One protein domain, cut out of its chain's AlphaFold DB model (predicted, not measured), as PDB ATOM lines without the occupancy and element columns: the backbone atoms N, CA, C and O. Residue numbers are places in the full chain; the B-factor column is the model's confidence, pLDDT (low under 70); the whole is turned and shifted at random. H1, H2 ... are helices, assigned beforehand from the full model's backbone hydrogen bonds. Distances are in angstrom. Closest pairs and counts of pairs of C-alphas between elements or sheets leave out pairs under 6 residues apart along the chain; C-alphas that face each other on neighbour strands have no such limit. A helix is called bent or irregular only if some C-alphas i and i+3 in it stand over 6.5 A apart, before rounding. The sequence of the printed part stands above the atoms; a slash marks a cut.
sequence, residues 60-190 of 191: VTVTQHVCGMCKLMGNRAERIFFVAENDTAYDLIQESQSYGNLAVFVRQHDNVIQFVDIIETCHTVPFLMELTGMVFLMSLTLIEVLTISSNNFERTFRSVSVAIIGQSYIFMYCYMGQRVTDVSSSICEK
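Overview. This is residues 60 to 190 of the 191 residues of the protein "uncharacterized protein LOC112466476" of Temnothorax curvispinosus (UniProt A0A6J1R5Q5). A long thin rod of three helices, in which the bent H2 runs from one end nearly to the other and makes two helical hairpins set end to end: H1 folds back along its first arm, H3 along its second. H1 and H3 overlap side by side along part of their lengths. The printed part has 131 residues with three named helices, in the order H1, H2, H3, and no named strand; the class is all helix. The whole is extended, with a radius of gyration of the C-alphas of 23.9 A and spans of 84 by 25 by 17 A.

Along the chain. H2, residues 92 to 147, was assigned as one helix by its hydrogen bonds but is bent, with C-alphas 122 and 125 7.3 A apart. Its arms are H2a, residues 92 to 122, 45.9 A long, and H2b, residues 125 to 147, 33.3 A. H1, residues 60 to 86, measures 39.4 A and begins at C-alpha 60 (12.227, 24.350, 0.418). H3, residues 153 to 188, measures 52.4 A and ends at C-alpha 188 (31.644, 13.641, 6.651).

Arrangement. H2a and H2b stand at a steep tilt of 45 degrees. H1 and H2a, a hairpin, touch at a shallow tilt of 22 degrees, opposite ways; their closest C-alphas, Val 66 and Val 112, are 6.9 A apart. H2b and H3, also a hairpin, run opposite ways at a shallow tilt of 34.9 degrees, only just short of steep. H3 touches H2b with residues 156 to 170 alone, the closest C-alphas being Thr 141 and Ser 159 at 5.9 A. With residues 173 to 187 alone H3 touches H1, the same way at 20 degrees, a shallow tilt; C-alphas Gly 74 and Ile 187 are closest, at 4.8 A. H1 and H2b are apart, as are H2a and H3. In H1, H2a and H2b every O i to N i+4 pair is within hydrogen-bond range; in H3, 31 of 32 are.

Size, cuts and confidence. The two C-alphas farthest apart, those of Asp 91 and Asn 151, are 84.4 A apart. The printed part has no cut, and both links are tight. Residues 88 to 93 stand free. The mean pLDDT of the printed part is 86.2; residue 84, residues 86 to 97 and residues 148 to 151 are under 70.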
ATOM      1  N   VAL A  60      11.025  23.524   0.621       95.94
ATOM      2  CA  VAL A  60      12.227  24.350   0.418       95.94
ATOM      3  C   VAL A  60      12.751  24.901   1.746       95.94
ATOM      4  O   VAL A  60      13.956  24.908   1.993       95.94
ATOM      5  N   THR A  61      11.857  25.343   2.630       96.88
ATOM      6  CA  THR A  61      12.242  25.915   3.926       96.88
ATOM      7  C   THR A  61      12.872  24.864   4.834       96.88
ATOM      8  O   THR A  61      13.933  25.114   5.410       96.88
ATOM      9  N   VAL A  62      12.266  23.677   4.943       96.56
ATOM     10  CA  VAL A  62      12.783  22.610   5.813       96.56
ATOM     11  C   VAL A  62      14.096  22.030   5.286       96.56
ATOM     12  O   VAL A  62      15.033  21.853   6.061       96.56
ATOM     13  N   THR A  63      14.234  21.839   3.971       96.44
ATOM     14  CA  THR A  63      15.497  21.383   3.354       96.44
ATOM     15  C   THR A  63      16.610  22.422   3.493       96.44
ATOM     16  O   THR A  63      17.753  22.080   3.808       96.44
ATOM     17  N   GLN A  64      16.297  23.714   3.352       96.75
ATOM     18  CA  GLN A  64      17.253  24.785   3.626       96.75
ATOM     19  C   GLN A  64      17.646  24.845   5.109       96.75
ATOM     20  O   GLN A  64      18.814  25.102   5.415       96.75
ATOM     21  N   HIS A  65      16.708  24.587   6.022       96.31
ATOM     22  CA  HIS A  65      16.995  24.487   7.450       96.31
ATOM     23  C   HIS A  65      17.969  23.337   7.744       96.31
ATOM     24  O   HIS A  65      18.982  23.572   8.403       96.31
ATOM     25  N   VAL A  66      17.739  22.147   7.170       96.31
ATOM     26  CA  VAL A  66      18.675  21.008   7.239       96.31
ATOM     27  C   VAL A  66      20.056  21.420   6.740       96.31
ATOM     28  O   VAL A  66      21.037  21.264   7.458       96.31
ATOM     29  N   CYS A  67      20.147  22.029   5.553       95.88
ATOM     30  CA  CYS A  67      21.425  22.491   5.004       95.88
ATOM     31  C   CYS A  67      22.154  23.460   5.954       95.88
ATOM     32  O   CYS A  67      23.377  23.413   6.082       95.88
ATOM     33  N   GLY A  68      21.421  24.360   6.615       95.06
ATOM     34  CA  GLY A  68      21.977  25.289   7.601       95.06
ATOM     35  C   GLY A  68      22.503  24.580   8.851       95.06
ATOM     36  O   GLY A  68      23.621  24.861   9.287       95.06
ATOM     37  N   MET A  69      21.729  23.633   9.386       94.50
ATOM     38  CA  MET A  69      22.126  22.804  10.528       94.50
ATOM     39  C   MET A  69      23.377  21.986  10.207       94.50
ATOM     40  O   MET A  69      24.345  22.015  10.963       94.50
ATOM     41  N   CYS A  70      23.399  21.365   9.032       92.88
ATOM     42  CA  CYS A  70      24.532  20.621   8.510       92.88
ATOM     43  C   CYS A  70      25.814  21.479   8.439       92.88
ATOM     44  O   CYS A  70      26.859  21.101   8.966       92.88
ATOM     45  N   LYS A  71      25.740  22.699   7.890       92.62
ATOM     46  CA  LYS A  71      26.894  23.622   7.862       92.62
ATOM     47  C   LYS A  71      27.380  24.025   9.254       92.62
ATOM     48  O   LYS A  71      28.585  24.073   9.498       92.62
ATOM     49  N   LEU A  72      26.455  24.330  10.166       91.94
ATOM     50  CA  LEU A  72      26.794  24.667  11.549       91.94
ATOM     51  C   LEU A  72      27.532  23.508  12.226       91.94
ATOM     52  O   LEU A  72      28.501  23.730  12.952       91.94
ATOM     53  N   MET A  73      27.074  22.287  11.976       90.88
ATOM     54  CA  MET A  73      27.694  21.077  12.486       90.88
ATOM     55  C   MET A  73      29.089  20.845  11.916       90.88
ATOM     56  O   MET A  73      29.997  20.608  12.705       90.88
ATOM     57  N   GLY A  74      29.291  21.000  10.605       89.62
ATOM     58  CA  GLY A  74      30.623  20.898   9.997       89.62
ATOM     59  C   GLY A  74      31.644  21.834  10.653       89.62
ATOM     60  O   GLY A  74      32.746  21.412  10.983       89.62
ATOM     61  N   ASN A  75      31.255  23.077  10.956       88.31
ATOM     62  CA  ASN A  75      32.135  24.028  11.650       88.31
ATOM     63  C   ASN A  75      32.412  23.647  13.119       88.31
ATOM     64  O   ASN A  75      33.461  23.989  13.664       88.31
ATOM     65  N   ARG A  76      31.457  22.991  13.794       86.44
ATOM     66  CA  ARG A  76      31.648  22.484  15.165       86.44
ATOM     67  C   ARG A  76      32.565  21.267  15.177       86.44
ATOM     68  O   ARG A  76      33.434  21.213  16.039       86.44
ATOM     69  N   ALA A  77      32.385  20.351  14.227       86.88
ATOM     70  CA  ALA A  77      33.247  19.191  14.037       86.88
ATOM     71  C   ALA A  77      34.698  19.634  13.831       86.88
ATOM     72  O   ALA A  77      35.551  19.286  14.639       86.88
ATOM     73  N   GLU A  78      34.944  20.516  12.859       86.75
ATOM     74  CA  GLU A  78      36.280  21.042  12.542       86.75
ATOM     75  C   GLU A  78      36.983  21.625  13.783       86.75
ATOM     76  O   GLU A  78      38.157  21.360  14.023       86.75
ATOM     77  N   ARG A  79      36.254  22.346  14.648       83.06
ATOM     78  CA  ARG A  79      36.802  22.864  15.914       83.06
ATOM     79  C   ARG A  79      37.116  21.762  16.929       83.06
ATOM     80  O   ARG A  79      38.136  21.855  17.603       83.06
ATOM     81  N   ILE A  80      36.230  20.779  17.090       82.75
ATOM     82  CA  ILE A  80      36.424  19.674  18.041       82.75
ATOM     83  C   ILE A  80      37.645  18.842  17.627       82.75
ATOM     84  O   ILE A  80      38.506  18.581  18.464       82.75
ATOM     85  N   PHE A  81      37.758  18.497  16.341       78.94
ATOM     86  CA  PHE A  81      38.871  17.704  15.817       78.94
ATOM     87  C   PHE A  81      40.195  18.482  15.802       78.94
ATOM     88  O   PHE A  81      41.213  17.937  16.216       78.94
ATOM     89  N   PHE A  82      40.189  19.777  15.463       79.81
ATOM     90  CA  PHE A  82      41.396  20.615  15.527       79.81
ATOM     91  C   PHE A  82      41.965  20.753  16.950       79.81
ATOM     92  O   PHE A  82      43.183  20.786  17.134       79.81
ATOM     93  N   VAL A  83      41.098  20.856  17.965       72.62
ATOM     94  CA  VAL A  83      41.531  20.882  19.375       72.62
ATOM     95  C   VAL A  83      42.080  19.516  19.792       72.62
ATOM     96  O   VAL A  83      43.101  19.459  20.467       72.62
ATOM     97  N   ALA A  84      41.451  18.421  19.355       69.25
ATOM     98  CA  ALA A  84      41.926  17.070  19.647       69.25
ATOM     99  C   ALA A  84      43.304  16.761  19.026       69.25
ATOM    100  O   ALA A  84      44.078  16.020  19.624       69.25
ATOM    101  N   GLU A  85      43.616  17.320  17.853       70.38
ATOM    102  CA  GLU A  85      44.888  17.088  17.154       70.38
ATOM    103  C   GLU A  85      46.057  17.923  17.717       70.38
ATOM    104  O   GLU A  85      47.192  17.448  17.750       70.38
ATOM    105  N   ASN A  86      45.803  19.151  18.191       67.38
ATOM    106  CA  ASN A  86      46.861  20.058  18.661       67.38
ATOM    107  C   ASN A  86      47.246  19.897  20.142       67.38
ATOM    108  O   ASN A  86      48.357  20.285  20.513       67.38
ATOM    109  N   ASP A  87      46.383  19.336  20.992       60.56
ATOM    110  CA  ASP A  87      46.672  19.202  22.426       60.56
ATOM    111  C   ASP A  87      47.324  17.859  22.771       60.56
ATOM    112  O   ASP A  87      46.687  16.871  23.129       60.56
ATOM    113  N   THR A  88      48.657  17.859  22.721       55.50
ATOM    114  CA  THR A  88      49.520  16.799  23.274       55.50
ATOM    115  C   THR A  88      49.869  17.017  24.758       55.50
ATOM    116  O   THR A  88      50.552  16.183  25.352       55.50
ATOM    117  N   ALA A  89      49.390  18.099  25.392       55.19
ATOM    118  CA  ALA A  89      49.648  18.433  26.795       55.19
ATOM    119  C   ALA A  89      48.340  18.437  27.610       55.19
ATOM    120  O   ALA A  89      47.496  19.311  27.473       55.19
ATOM    121  N   TYR A  90      48.170  17.405  28.434       54.00
ATOM    122  CA  TYR A  90      46.918  17.034  29.096       54.00
ATOM    123  C   TYR A  90      46.573  17.918  30.309       54.00
ATOM    124  O   TYR A  90      47.367  17.999  31.247       54.00
ATOM    125  N   ASP A  91      45.349  18.456  30.348       59.44
ATOM    126  CA  ASP A  91      44.703  18.987  31.556       59.44
ATOM    127  C   ASP A  91      43.308  18.334  31.705       59.44
ATOM    128  O   ASP A  91      42.474  18.401  30.799       59.44
ATOM    129  N   LEU A  92      43.032  17.678  32.842       56.88
ATOM    130  CA  LEU A  92      41.812  16.868  33.089       56.88
ATOM    131  C   LEU A  92      40.493  17.653  32.917       56.88
ATOM    132  O   LEU A  92      39.438  17.087  32.622       56.88
ATOM    133  N   ILE A  93      40.544  18.975  33.097       57.91
ATOM    134  CA  ILE A  93      39.395  19.875  32.932       57.91
ATOM    135  C   ILE A  93      39.020  19.992  31.445       57.91
ATOM    136  O   ILE A  93      37.835  19.958  31.104       57.91
ATOM    137  N   GLN A  94      40.014  20.049  30.558       58.88
ATOM    138  CA  GLN A  94      39.828  20.213  29.118       58.88
ATOM    139  C   GLN A  94      39.319  18.927  28.449       58.88
ATOM    140  O   GLN A  94      38.483  18.985  27.546       58.88
ATOM    141  N   GLU A  95      39.731  17.765  28.958       59.78
ATOM    142  CA  GLU A  95      39.254  16.455  28.500       59.78
ATOM    143  C   GLU A  95      37.749  16.260  28.784       59.78
ATOM    144  O   GLU A  95      36.977  15.899  27.891       59.78
ATOM    145  N   SER A  96      37.298  16.604  29.999       61.75
ATOM    146  CA  SER A  96      35.878  16.523  30.382       61.75
ATOM    147  C   SER A  96      34.985  17.459  29.552       61.75
ATOM    148  O   SER A  96      33.867  17.096  29.166       61.75
ATOM    149  N   GLN A  97      35.497  18.647  29.212       68.25
ATOM    150  CA  GLN A  97      34.810  19.625  28.372       68.25
ATOM    151  C   GLN A  97      34.765  19.179  26.901       68.25
ATOM    152  O   GLN A  97      33.744  19.367  26.236       68.25
ATOM    153  N   SER A  98      35.830  18.544  26.400       71.88
ATOM    154  CA  SER A  98      35.890  17.966  25.052       71.88
ATOM    155  C   SER A  98      34.891  16.816  24.880       71.88
ATOM    156  O   SER A  98      34.096  16.820  23.936       71.88
ATOM    157  N   TYR A  99      34.824  15.899  25.853       78.38
ATOM    158  CA  TYR A  99      33.855  14.798  25.847       78.38
ATOM    159  C   TYR A  99      32.403  15.299  25.897       78.38
ATOM    160  O   TYR A  99      31.548  14.826  25.147       78.38
ATOM    161  N   GLY A 100      32.120  16.313  26.726       83.69
ATOM    162  CA  GLY A 100      30.803  16.952  26.776       83.69
ATOM    163  C   GLY A 100      30.403  17.601  25.446       83.69
ATOM    164  O   GLY A 100      29.276  17.421  24.979       83.69
ATOM    165  N   ASN A 101      31.332  18.305  24.793       83.62
ATOM    166  CA  ASN A 101      31.099  18.924  23.486       83.62
ATOM    167  C   ASN A 101      30.859  17.882  22.383       83.62
ATOM    168  O   ASN A 101      29.971  18.073  21.548       83.62
ATOM    169  N   LEU A 102      31.596  16.769  22.408       86.00
ATOM    170  CA  LEU A 102      31.402  15.650  21.488       86.00
ATOM    171  C   LEU A 102      30.035  14.981  21.691       86.00
ATOM    172  O   LEU A 102      29.317  14.743  20.722       86.00
ATOM    173  N   ALA A 103      29.623  14.746  22.940       89.19
ATOM    174  CA  ALA A 103      28.308  14.179  23.245       89.19
ATOM    175  C   ALA A 103      27.160  15.078  22.744       89.19
ATOM    176  O   ALA A 103      26.177  14.589  22.178       89.19
ATOM    177  N   VAL A 104      27.293  16.401  22.898       89.38
ATOM    178  CA  VAL A 104      26.331  17.368  22.345       89.38
ATOM    179  C   VAL A 104      26.323  17.321  20.817       89.38
ATOM    180  O   VAL A 104      25.243  17.329  20.228       89.38
ATOM    181  N   PHE A 105      27.488  17.239  20.171       89.62
ATOM    182  CA  PHE A 105      27.591  17.124  18.716       89.62
ATOM    183  C   PHE A 105      26.880  15.872  18.182       89.62
ATOM    184  O   PHE A 105      26.043  15.989  17.287       89.62
ATOM    185  N   VAL A 106      27.135  14.700  18.773       91.00
ATOM    186  CA  VAL A 106      26.494  13.432  18.376       91.00
ATOM    187  C   VAL A 106      24.978  13.512  18.538       91.00
ATOM    188  O   VAL A 106      24.237  13.146  17.627       91.00
ATOM    189  N   ARG A 107      24.494  14.069  19.655       93.62
ATOM    190  CA  ARG A 107      23.054  14.263  19.873       93.62
ATOM    191  C   ARG A 107      22.433  15.208  18.843       93.62
ATOM    192  O   ARG A 107      21.302  15.004  18.416       93.62
ATOM    193  N   GLN A 108      23.146  16.260  18.448       90.94
ATOM    194  CA  GLN A 108      22.676  17.167  17.402       90.94
ATOM    195  C   GLN A 108      22.645  16.495  16.029       90.94
ATOM    196  O   GLN A 108      21.699  16.734  15.284       90.94
ATOM    197  N   HIS A 109      23.625  15.644  15.721       92.19
ATOM    198  CA  HIS A 109      23.644  14.846  14.497       92.19
ATOM    199  C   HIS A 109      22.425  13.936  14.394       92.19
ATOM    200  O   HIS A 109      21.721  13.961  13.388       92.19
ATOM    201  N   ASP A 110      22.144  13.200  15.468       93.62
ATOM    202  CA  ASP A 110      20.991  12.307  15.556       93.62
ATOM    203  C   ASP A 110      19.670  13.063  15.335       93.62
ATOM    204  O   ASP A 110      18.846  12.664  14.513       93.62
ATOM    205  N   ASN A 111      19.510  14.236  15.958       95.06
ATOM    206  CA  ASN A 111      18.333  15.083  15.744       95.06
ATOM    207  C   ASN A 111      18.184  15.546  14.281       95.06
ATOM    208  O   ASN A 111      17.063  15.650  13.785       95.06
ATOM    209  N   VAL A 112      19.288  15.862  13.589       94.00
ATOM    210  CA  VAL A 112      19.248  16.266  12.172       94.00
ATOM    211  C   VAL A 112      18.844  15.089  11.287       94.00
ATOM    212  O   VAL A 112      18.013  15.276  10.402       94.00
ATOM    213  N   ILE A 113      19.364  13.886  11.550       94.50
ATOM    214  CA  ILE A 113      18.976  12.667  10.825       94.50
ATOM    215  C   ILE A 113      17.481  12.396  11.001       94.50
ATOM    216  O   ILE A 113      16.774  12.233  10.010       94.50
ATOM    217  N   GLN A 114      16.978  12.425  12.238       96.94
ATOM    218  CA  GLN A 114      15.549  12.231  12.512       96.94
ATOM    219  C   GLN A 114      14.683  13.283  11.810       96.94
ATOM    220  O   GLN A 114      13.604  12.979  11.310       96.94
ATOM    221  N   PHE A 115      15.150  14.530  11.740       95.94
ATOM    222  CA  PHE A 115      14.426  15.579  11.029       95.94
ATOM    223  C   PHE A 115      14.379  15.331   9.513       95.94
ATOM    224  O   PHE A 115      13.331  15.532   8.901       95.94
ATOM    225  N   VAL A 116      15.476  14.862   8.909       95.88
ATOM    226  CA  VAL A 116      15.509  14.469   7.489       95.88
ATOM    227  C   VAL A 116      14.582  13.283   7.220       95.88
ATOM    228  O   VAL A 116      13.829  13.333   6.251       95.88
ATOM    229  N   ASP A 117      14.558  12.283   8.101       96.75
ATOM    230  CA  ASP A 117      13.681  11.107   7.994       96.75
ATOM    231  C   ASP A 117      12.187  11.485   8.013       96.75
ATOM    232  O   ASP A 117      11.386  10.986   7.216       96.75
ATOM    233  N   ILE A 118      11.807  12.458   8.852       96.94
ATOM    234  CA  ILE A 118      10.443  13.014   8.861       96.94
ATOM    235  C   ILE A 118      10.123  13.690   7.521       96.94
ATOM    236  O   ILE A 118       9.048  13.466   6.960       96.94
ATOM    237  N   ILE A 119      11.040  14.507   6.990       95.56
ATOM    238  CA  ILE A 119      10.852  15.175   5.690       95.56
ATOM    239  C   ILE A 119      10.678  14.130   4.583       95.56
ATOM    240  O   ILE A 119       9.752  14.239   3.776       95.56
ATOM    241  N   GLU A 120      11.542  13.116   4.554       95.00
ATOM    242  CA  GLU A 120      11.512  12.040   3.566       95.00
ATOM    243  C   GLU A 120      10.191  11.269   3.634       95.00
ATOM    244  O   GLU A 120       9.497  11.140   2.622       95.00
ATOM    245  N   THR A 121       9.772  10.853   4.827       95.88
ATOM    246  CA  THR A 121       8.506  10.138   5.033       95.88
ATOM    247  C   THR A 121       7.301  10.965   4.569       95.88
ATOM    248  O   THR A 121       6.396  10.435   3.918       95.88
ATOM    249  N   CYS A 122       7.282  12.273   4.846       93.94
ATOM    250  CA  CYS A 122       6.186  13.151   4.433       93.94
ATOM    251  C   CYS A 122       6.146  13.414   2.919       93.94
ATOM    252  O   CYS A 122       5.058  13.562   2.359       93.94
ATOM    253  N   HIS A 123       7.302  13.497   2.253       92.00
ATOM    254  CA  HIS A 123       7.389  13.967   0.866       92.00
ATOM    255  C   HIS A 123       7.652  12.876  -0.181       92.00
ATOM    256  O   HIS A 123       7.392  13.126  -1.357       92.00
ATOM    257  N   THR A 124       8.077  11.668   0.205       93.62
ATOM    258  CA  THR A 124       8.405  10.582  -0.743       93.62
ATOM    259  C   THR A 124       7.215  10.185  -1.610       93.62
ATOM    260  O   THR A 124       7.303  10.178  -2.838       93.62
ATOM    261  N   VAL A 125       6.073   9.876  -0.989       94.31
ATOM    262  CA  VAL A 125       4.882   9.420  -1.719       94.31
ATOM    263  C   VAL A 125       4.307  10.524  -2.624       94.31
ATOM    264  O   VAL A 125       4.109  10.244  -3.809       94.31
ATOM    265  N   PRO A 126       4.093  11.771  -2.148       92.12
ATOM    266  CA  PRO A 126       3.678  12.874  -3.016       92.12
ATOM    267  C   PRO A 126       4.631  13.104  -4.191       92.12
ATOM    268  O   PRO A 126       4.179  13.226  -5.327       92.12
ATOM    269  N   PHE A 127       5.944  13.084  -3.947       92.19
ATOM    270  CA  PHE A 127       6.945  13.269  -4.996       92.19
ATOM    271  C   PHE A 127       6.859  12.184  -6.078       92.19
ATOM    272  O   PHE A 127       6.877  12.500  -7.266       92.19
ATOM    273  N   LEU A 128       6.698  10.912  -5.696       93.94
ATOM    274  CA  LEU A 128       6.538   9.812  -6.654       93.94
ATOM    275  C   LEU A 128       5.242   9.921  -7.469       93.94
ATOM    276  O   LEU A 128       5.245   9.644  -8.673       93.94
ATOM    277  N   MET A 129       4.139  10.339  -6.837       92.81
ATOM    278  CA  MET A 129       2.878  10.596  -7.540       92.81
ATOM    279  C   MET A 129       3.029  11.738  -8.551       92.81
ATOM    280  O   MET A 129       2.595  11.601  -9.697       92.81
ATOM    281  N   GLU A 130       3.678  12.836  -8.160       91.88
ATOM    282  CA  GLU A 130       3.929  13.981  -9.038       91.88
ATOM    283  C   GLU A 130       4.865  13.627 -10.197       91.88
ATOM    284  O   GLU A 130       4.571  13.968 -11.343       91.88
ATOM    285  N   LEU A 131       5.943  12.880  -9.936       93.88
ATOM    286  CA  LEU A 131       6.864  12.403 -10.966       93.88
ATOM    287  C   LEU A 131       6.133  11.540 -12.000       93.88
ATOM    288  O   LEU A 131       6.257  11.765 -13.204       93.88
ATOM    289  N   THR A 132       5.320  10.596 -11.524       95.00
ATOM    290  CA  THR A 132       4.489   9.740 -12.377       95.00
ATOM    291  C   THR A 132       3.525  10.584 -13.216       95.00
ATOM    292  O   THR A 132       3.454  10.425 -14.436       95.00
ATOM    293  N   GLY A 133       2.832  11.536 -12.583       93.19
ATOM    294  CA  GLY A 133       1.933  12.472 -13.256       93.19
ATOM    295  C   GLY A 133       2.631  13.302 -14.335       93.19
ATOM    296  O   GLY A 133       2.085  13.465 -15.426       93.19
ATOM    297  N   MET A 134       3.860  13.764 -14.087       93.38
ATOM    298  CA  MET A 134       4.632  14.525 -15.071       93.38
ATOM    299  C   MET A 134       5.074  13.681 -16.262       93.38
ATOM    300  O   MET A 134       5.072  14.190 -17.381       93.38
ATOM    301  N   VAL A 135       5.389  12.396 -16.078       94.88
ATOM    302  CA  VAL A 135       5.680  11.492 -17.207       94.88
ATOM    303  C   VAL A 135       4.461  11.362 -18.125       94.88
ATOM    304  O   VAL A 135       4.587  11.481 -19.349       94.88
ATOM    305  N   PHE A 136       3.267  11.190 -17.550       94.19
ATOM    306  CA  PHE A 136       2.023  11.163 -18.323       94.19
ATOM    307  C   PHE A 136       1.749  12.501 -19.013       94.19
ATOM    308  O   PHE A 136       1.473  12.518 -20.213       94.19
ATOM    309  N   LEU A 137       1.875  13.621 -18.292       92.19
ATOM    310  CA  LEU A 137       1.667  14.959 -18.844       92.19
ATOM    311  C   LEU A 137       2.602  15.222 -20.030       92.19
ATOM    312  O   LEU A 137       2.134  15.642 -21.083       92.19
ATOM    313  N   MET A 138       3.895  14.921 -19.891       92.12
ATOM    314  CA  MET A 138       4.887  15.078 -20.961       92.12
ATOM    315  C   MET A 138       4.586  14.192 -22.172       92.12
ATOM    316  O   MET A 138       4.780  14.605 -23.312       92.12
ATOM    317  N   SER A 139       4.081  12.980 -21.940       93.38
ATOM    318  CA  SER A 139       3.673  12.084 -23.026       93.38
ATOM    319  C   SER A 139       2.493  12.665 -23.810       93.38
ATOM    320  O   SER A 139       2.498  12.658 -25.040       93.38
ATOM    321  N   LEU A 140       1.500  13.222 -23.108       89.56
ATOM    322  CA  LEU A 140       0.344  13.873 -23.728       89.56
ATOM    323  C   LEU A 140       0.732  15.160 -24.461       89.56
ATOM    324  O   LEU A 140       0.282  15.368 -25.586       89.56
ATOM    325  N   THR A 141       1.581  16.001 -23.865       90.31
ATOM    326  CA  THR A 141       2.031  17.246 -24.504       90.31
ATOM    327  C   THR A 141       2.835  16.954 -25.765       90.31
ATOM    328  O   THR A 141       2.638  17.625 -26.776       90.31
ATOM    329  N   LEU A 142       3.668  15.908 -25.760       90.31
ATOM    330  CA  LEU A 142       4.384  15.453 -26.950       90.31
ATOM    331  C   LEU A 142       3.417  15.013 -28.057       90.31
ATOM    332  O   LEU A 142       3.574  15.426 -29.204       90.31
ATOM    333  N   ILE A 143       2.395  14.218 -27.721       88.12
ATOM    334  CA  ILE A 143       1.363  13.813 -28.687       88.12
ATOM    335  C   ILE A 143       0.638  15.043 -29.242       88.12
ATOM    336  O   ILE A 143       0.459  15.141 -30.455       88.12
ATOM    337  N   GLU A 144       0.241  15.995 -28.395       86.12
ATOM    338  CA  GLU A 144      -0.425  17.228 -28.833       86.12
ATOM    339  C   GLU A 144       0.467  18.060 -29.765       86.12
ATOM    340  O   GLU A 144      -0.005  18.522 -30.800       86.12
ATOM    341  N   VAL A 145       1.761  18.197 -29.457       86.50
ATOM    342  CA  VAL A 145       2.730  18.904 -30.311       86.50
ATOM    343  C   VAL A 145       2.892  18.215 -31.671       86.50
ATOM    344  O   VAL A 145       2.946  18.897 -32.694       86.50
ATOM    345  N   LEU A 146       2.947  16.881 -31.706       85.94
ATOM    346  CA  LEU A 146       3.154  16.116 -32.943       85.94
ATOM    347  C   LEU A 146       1.897  16.026 -33.821       85.94
ATOM    348  O   LEU A 146       1.998  16.015 -35.046       85.94
ATOM    349  N   THR A 147       0.714  15.934 -33.210       82.06
ATOM    350  CA  THR A 147      -0.552  15.696 -33.929       82.06
ATOM    351  C   THR A 147      -1.278  16.983 -34.308       82.06
ATOM    352  O   THR A 147      -1.921  17.044 -35.357       82.06
ATOM    353  N   ILE A 148      -1.160  18.044 -33.506       68.38
ATOM    354  CA  ILE A 148      -1.848  19.324 -33.723       68.38
ATOM    355  C   ILE A 148      -0.908  20.258 -34.500       68.38
ATOM    356  O   ILE A 148      -0.488  21.311 -34.029       68.38
ATOM    357  N   SER A 149      -0.552  19.832 -35.713       57.59
ATOM    358  CA  SER A 149       0.517  20.423 -36.531       57.59
ATOM    359  C   SER A 149       0.175  21.778 -37.189       57.59
ATOM    360  O   SER A 149       1.073  22.431 -37.709       57.59
ATOM    361  N   SER A 150      -1.066  22.292 -37.159       56.31
ATOM    362  CA  SER A 150      -1.323  23.593 -37.828       56.31
ATOM    363  C   SER A 150      -2.528  24.440 -37.400       56.31
ATOM    364  O   SER A 150      -2.505  25.636 -37.669       56.31
ATOM    365  N   ASN A 151      -3.552  23.910 -36.714       59.03
ATOM    366  CA  ASN A 151      -4.812  24.662 -36.530       59.03
ATOM    367  C   ASN A 151      -5.110  25.199 -35.116       59.03
ATOM    368  O   ASN A 151      -6.060  25.960 -34.974       59.03
ATOM    369  N   ASN A 152      -4.342  24.854 -34.071       73.56
ATOM    370  CA  ASN A 152      -4.638  25.291 -32.690       73.56
ATOM    371  C   ASN A 152      -3.377  25.653 -31.877       73.56
ATOM    372  O   ASN A 152      -3.148  25.101 -30.800       73.56
ATOM    373  N   PHE A 153      -2.581  26.612 -32.367       79.31
ATOM    374  CA  PHE A 153      -1.361  27.098 -31.695       79.31
ATOM    375  C   PHE A 153      -1.582  27.463 -30.214       79.31
ATOM    376  O   PHE A 153      -0.767  27.114 -29.366       79.31
ATOM    377  N   GLU A 154      -2.714  28.095 -29.885       81.88
ATOM    378  CA  GLU A 154      -3.075  28.474 -28.510       81.88
ATOM    379  C   GLU A 154      -3.126  27.265 -27.559       81.88
ATOM    380  O   GLU A 154      -2.628  27.327 -26.433       81.88
ATOM    381  N   ARG A 155      -3.693  26.140 -28.015       80.81
ATOM    382  CA  ARG A 155      -3.814  24.920 -27.206       80.81
ATOM    383  C   ARG A 155      -2.449  24.290 -26.965       80.81
ATOM    384  O   ARG A 155      -2.130  23.974 -25.821       80.81
ATOM    385  N   THR A 156      -1.651  24.147 -28.019       83.25
ATOM    386  CA  THR A 156      -0.302  23.576 -27.931       83.25
ATOM    387  C   THR A 156       0.589  24.431 -27.035       83.25
ATOM    388  O   THR A 156       1.241  23.904 -26.137       83.25
ATOM    389  N   PHE A 157       0.551  25.756 -27.197       85.31
ATOM    390  CA  PHE A 157       1.296  26.685 -26.350       85.31
ATOM    391  C   PHE A 157       0.912  26.554 -24.871       85.31
ATOM    392  O   PHE A 157       1.789  26.476 -24.012       85.31
ATOM    393  N   ARG A 158      -0.390  26.473 -24.565       86.12
ATOM    394  CA  ARG A 158      -0.880  26.265 -23.193       86.12
ATOM    395  C   ARG A 158      -0.433  24.922 -22.610       86.12
ATOM    396  O   ARG A 158      -0.079  24.853 -21.441       86.12
ATOM    397  N   SER A 159      -0.463  23.855 -23.402       86.38
ATOM    398  CA  SER A 159      -0.034  22.523 -22.965       86.38
ATOM    399  C   SER A 159       1.461  22.494 -22.634       86.38
ATOM    400  O   SER A 159       1.864  22.086 -21.544       86.38
ATOM    401  N   VAL A 160       2.283  23.048 -23.530       89.56
ATOM    402  CA  VAL A 160       3.731  23.186 -23.332       89.56
ATOM    403  C   VAL A 160       4.049  24.069 -22.124       89.56
ATOM    404  O   VAL A 160       4.934  23.724 -21.344       89.56
ATOM    405  N   SER A 161       3.329  25.175 -21.918       90.06
ATOM    406  CA  SER A 161       3.580  26.048 -20.767       90.06
ATOM    407  C   SER A 161       3.274  25.358 -19.435       90.06
ATOM    408  O   SER A 161       4.078  25.458 -18.509       90.06
ATOM    409  N   VAL A 162       2.183  24.590 -19.349       89.75
ATOM    410  CA  VAL A 162       1.861  23.777 -18.162       89.75
ATOM    411  C   VAL A 162       2.935  22.716 -17.914       89.75
ATOM    412  O   VAL A 162       3.368  22.545 -16.775       89.75
ATOM    413  N   ALA A 163       3.424  22.058 -18.969       91.81
ATOM    414  CA  ALA A 163       4.508  21.086 -18.857       91.81
ATOM    415  C   ALA A 163       5.811  21.719 -18.339       91.81
ATOM    416  O   ALA A 163       6.428  21.175 -17.428       91.81
ATOM    417  N   ILE A 164       6.205  22.890 -18.852       92.38
ATOM    418  CA  ILE A 164       7.404  23.612 -18.390       92.38
ATOM    419  C   ILE A 164       7.275  24.010 -16.916       92.38
ATOM    420  O   ILE A 164       8.218  23.820 -16.149       92.38
ATOM    421  N   ILE A 165       6.113  24.529 -16.503       90.81
ATOM    422  CA  ILE A 165       5.857  24.883 -15.099       90.81
ATOM    423  C   ILE A 165       5.991  23.637 -14.215       90.81
ATOM    424  O   ILE A 165       6.713  23.668 -13.219       90.81
ATOM    425  N   GLY A 166       5.377  22.521 -14.615       90.50
ATOM    426  CA  GLY A 166       5.490  21.249 -13.902       90.50
ATOM    427  C   GLY A 166       6.925  20.723 -13.802       90.50
ATOM    428  O   GLY A 166       7.359  20.292 -12.736       90.50
ATOM    429  N   GLN A 167       7.707  20.827 -14.879       90.62
ATOM    430  CA  GLN A 167       9.123  20.444 -14.878       90.62
ATOM    431  C   GLN A 167       9.959  21.333 -13.957       90.62
ATOM    432  O   GLN A 167      10.775  20.828 -13.190       90.62
ATOM    433  N   SER A 168       9.732  22.651 -13.984       91.06
ATOM    434  CA  SER A 168      10.435  23.588 -13.099       91.06
ATOM    435  C   SER A 168      10.182  23.276 -11.622       91.06
ATOM    436  O   SER A 168      11.083  23.404 -10.793       91.06
ATOM    437  N   TYR A 169       8.984  22.784 -11.303       89.88
ATOM    438  CA  TYR A 169       8.629  22.360  -9.961       89.88
ATOM    439  C   TYR A 169       9.403  21.122  -9.508       89.88
ATOM    440  O   TYR A 169      10.053  21.147  -8.462       89.88
ATOM    441  N   ILE A 170       9.380  20.049 -10.305       92.44
ATOM    442  CA  ILE A 170      10.127  18.824  -9.978       92.44
ATOM    443  C   ILE A 170      11.621  19.124  -9.895       92.44
ATOM    444  O   ILE A 170      12.295  18.650  -8.983       92.44
ATOM    445  N   PHE A 171      12.134  19.964 -10.797       93.00
ATOM    446  CA  PHE A 171      13.520  20.407 -10.755       93.00
ATOM    447  C   PHE A 171      13.872  21.058  -9.412       93.00
ATOM    448  O   PHE A 171      14.909  20.731  -8.843       93.00
ATOM    449  N   MET A 172      13.006  21.921  -8.868       92.56
ATOM    450  CA  MET A 172      13.219  22.523  -7.547       92.56
ATOM    451  C   MET A 172      13.279  21.477  -6.428       92.56
ATOM    452  O   MET A 172      14.131  21.589  -5.544       92.56
ATOM    453  N   TYR A 173      12.427  20.449  -6.474       92.56
ATOM    454  CA  TYR A 173      12.462  19.345  -5.509       92.56
ATOM    455  C   TYR A 173      13.774  18.564  -5.585       92.56
ATOM    456  O   TYR A 173      14.455  18.403  -4.571       92.56
ATOM    457  N   CYS A 174      14.165  18.149  -6.792       94.62
ATOM    458  CA  CYS A 174      15.419  17.436  -7.028       94.62
ATOM    459  C   CYS A 174      16.631  18.275  -6.610       94.62
ATOM    460  O   CYS A 174      17.532  17.768  -5.950       94.62
ATOM    461  N   TYR A 175      16.638  19.567  -6.948       96.06
ATOM    462  CA  TYR A 175      17.710  20.489  -6.587       96.06
ATOM    463  C   TYR A 175      17.877  20.601  -5.067       96.06
ATOM    464  O   TYR A 175      18.995  20.508  -4.562       96.06
ATOM    465  N   MET A 176      16.780  20.777  -4.325       96.19
ATOM    466  CA  MET A 176      16.850  20.885  -2.865       96.19
ATOM    467  C   MET A 176      17.236  19.561  -2.205       96.19
ATOM    468  O   MET A 176      18.035  19.577  -1.271       96.19
ATOM    469  N   GLY A 177      16.731  18.429  -2.708       94.56
ATOM    470  CA  GLY A 177      17.147  17.100  -2.254       94.56
ATOM    471  C   GLY A 177      18.646  16.872  -2.464       94.56
ATOM    472  O   GLY A 177      19.357  16.552  -1.515       94.56
ATOM    473  N   GLN A 178      19.150  17.151  -3.670       96.06
ATOM    474  CA  GLN A 178      20.575  17.047  -3.989       96.06
ATOM    475  C   GLN A 178      21.424  17.942  -3.084       96.06
ATOM    476  O   GLN A 178      22.432  17.505  -2.539       96.06
ATOM    477  N   ARG A 179      20.983  19.182  -2.853       96.19
ATOM    478  CA  ARG A 179      21.686  20.127  -1.984       96.19
ATOM    479  C   ARG A 179      21.800  19.622  -0.543       96.19
ATOM    480  O   ARG A 179      22.833  19.845   0.083       96.19
ATOM    481  N   VAL A 180      20.766  18.968  -0.008       95.50
ATOM    482  CA  VAL A 180      20.832  18.341   1.324       95.50
ATOM    483  C   VAL A 180      21.886  17.236   1.333       95.50
ATOM    484  O   VAL A 180      22.743  17.240   2.219       95.50
ATOM    485  N   THR A 181      21.878  16.361   0.325       94.81
ATOM    486  CA  THR A 181      22.873  15.292   0.165       94.81
ATOM    487  C   THR A 181      24.295  15.851   0.109       94.81
ATOM    488  O   THR A 181      25.130  15.453   0.919       94.81
ATOM    489  N   ASP A 182      24.549  16.835  -0.754       95.62
ATOM    490  CA  ASP A 182      25.875  17.433  -0.950       95.62
ATOM    491  C   ASP A 182      26.402  18.120   0.323       95.62
ATOM    492  O   ASP A 182      27.580  18.032   0.668       95.62
ATOM    493  N   VAL A 183      25.535  18.824   1.060       93.12
ATOM    494  CA  VAL A 183      25.955  19.468   2.312       93.12
ATOM    495  C   VAL A 183      26.185  18.419   3.403       93.12
ATOM    496  O   VAL A 183      27.125  18.567   4.181       93.12
ATOM    497  N   SER A 184      25.375  17.359   3.464       90.50
ATOM    498  CA  SER A 184      25.561  16.283   4.444       90.50
ATOM    499  C   SER A 184      26.871  15.513   4.228       90.50
ATOM    500  O   SER A 184      27.602  15.287   5.192       90.50
ATOM    501  N   SER A 185      27.235  15.208   2.975       90.88
ATOM    502  CA  SER A 185      28.498  14.536   2.650       90.88
ATOM    503  C   SER A 185      29.708  15.409   2.981       90.88
ATOM    504  O   SER A 185      30.674  14.912   3.552       90.88
ATOM    505  N   SER A 186      29.621  16.725   2.745       87.88
ATOM    506  CA  SER A 186      30.705  17.664   3.073       87.88
ATOM    507  C   SER A 186      31.050  17.723   4.568       87.88
ATOM    508  O   SER A 186      32.168  18.078   4.928       87.88
ATOM    509  N   ILE A 187      30.114  17.381   5.463       84.94
ATOM    510  CA  ILE A 187      30.420  17.261   6.896       84.94
ATOM    511  C   ILE A 187      31.261  16.014   7.143       84.94
ATOM    512  O   ILE A 187      32.202  16.077   7.925       84.94
ATOM    513  N   CYS A 188      30.921  14.899   6.494       78.00
ATOM    514  CA  CYS A 188      31.644  13.641   6.651       78.00
ATOM    515  C   CYS A 188      33.107  13.766   6.204       78.00
ATOM    516  O   CYS A 188      33.956  13.091   6.763       78.00
ATOM    517  N   GLU A 189      33.403  14.640   5.238       79.50
ATOM    518  CA  GLU A 189      34.779  14.952   4.815       79.50
ATOM    519  C   GLU A 189      35.549  15.836   5.812       79.50
ATOM    520  O   GLU A 189      36.773  15.912   5.745       79.50
ATOM    521  N   LYS A 190      34.844  16.545   6.703       72.56
ATOM    522  CA  LYS A 190      35.423  17.448   7.713       72.56
ATOM    523  C   LYS A 190      35.600  16.806   9.093       72.56
ATOM    524  O   LYS A 190      36.146  17.464   9.982       72.56
TER     525      LYS A 190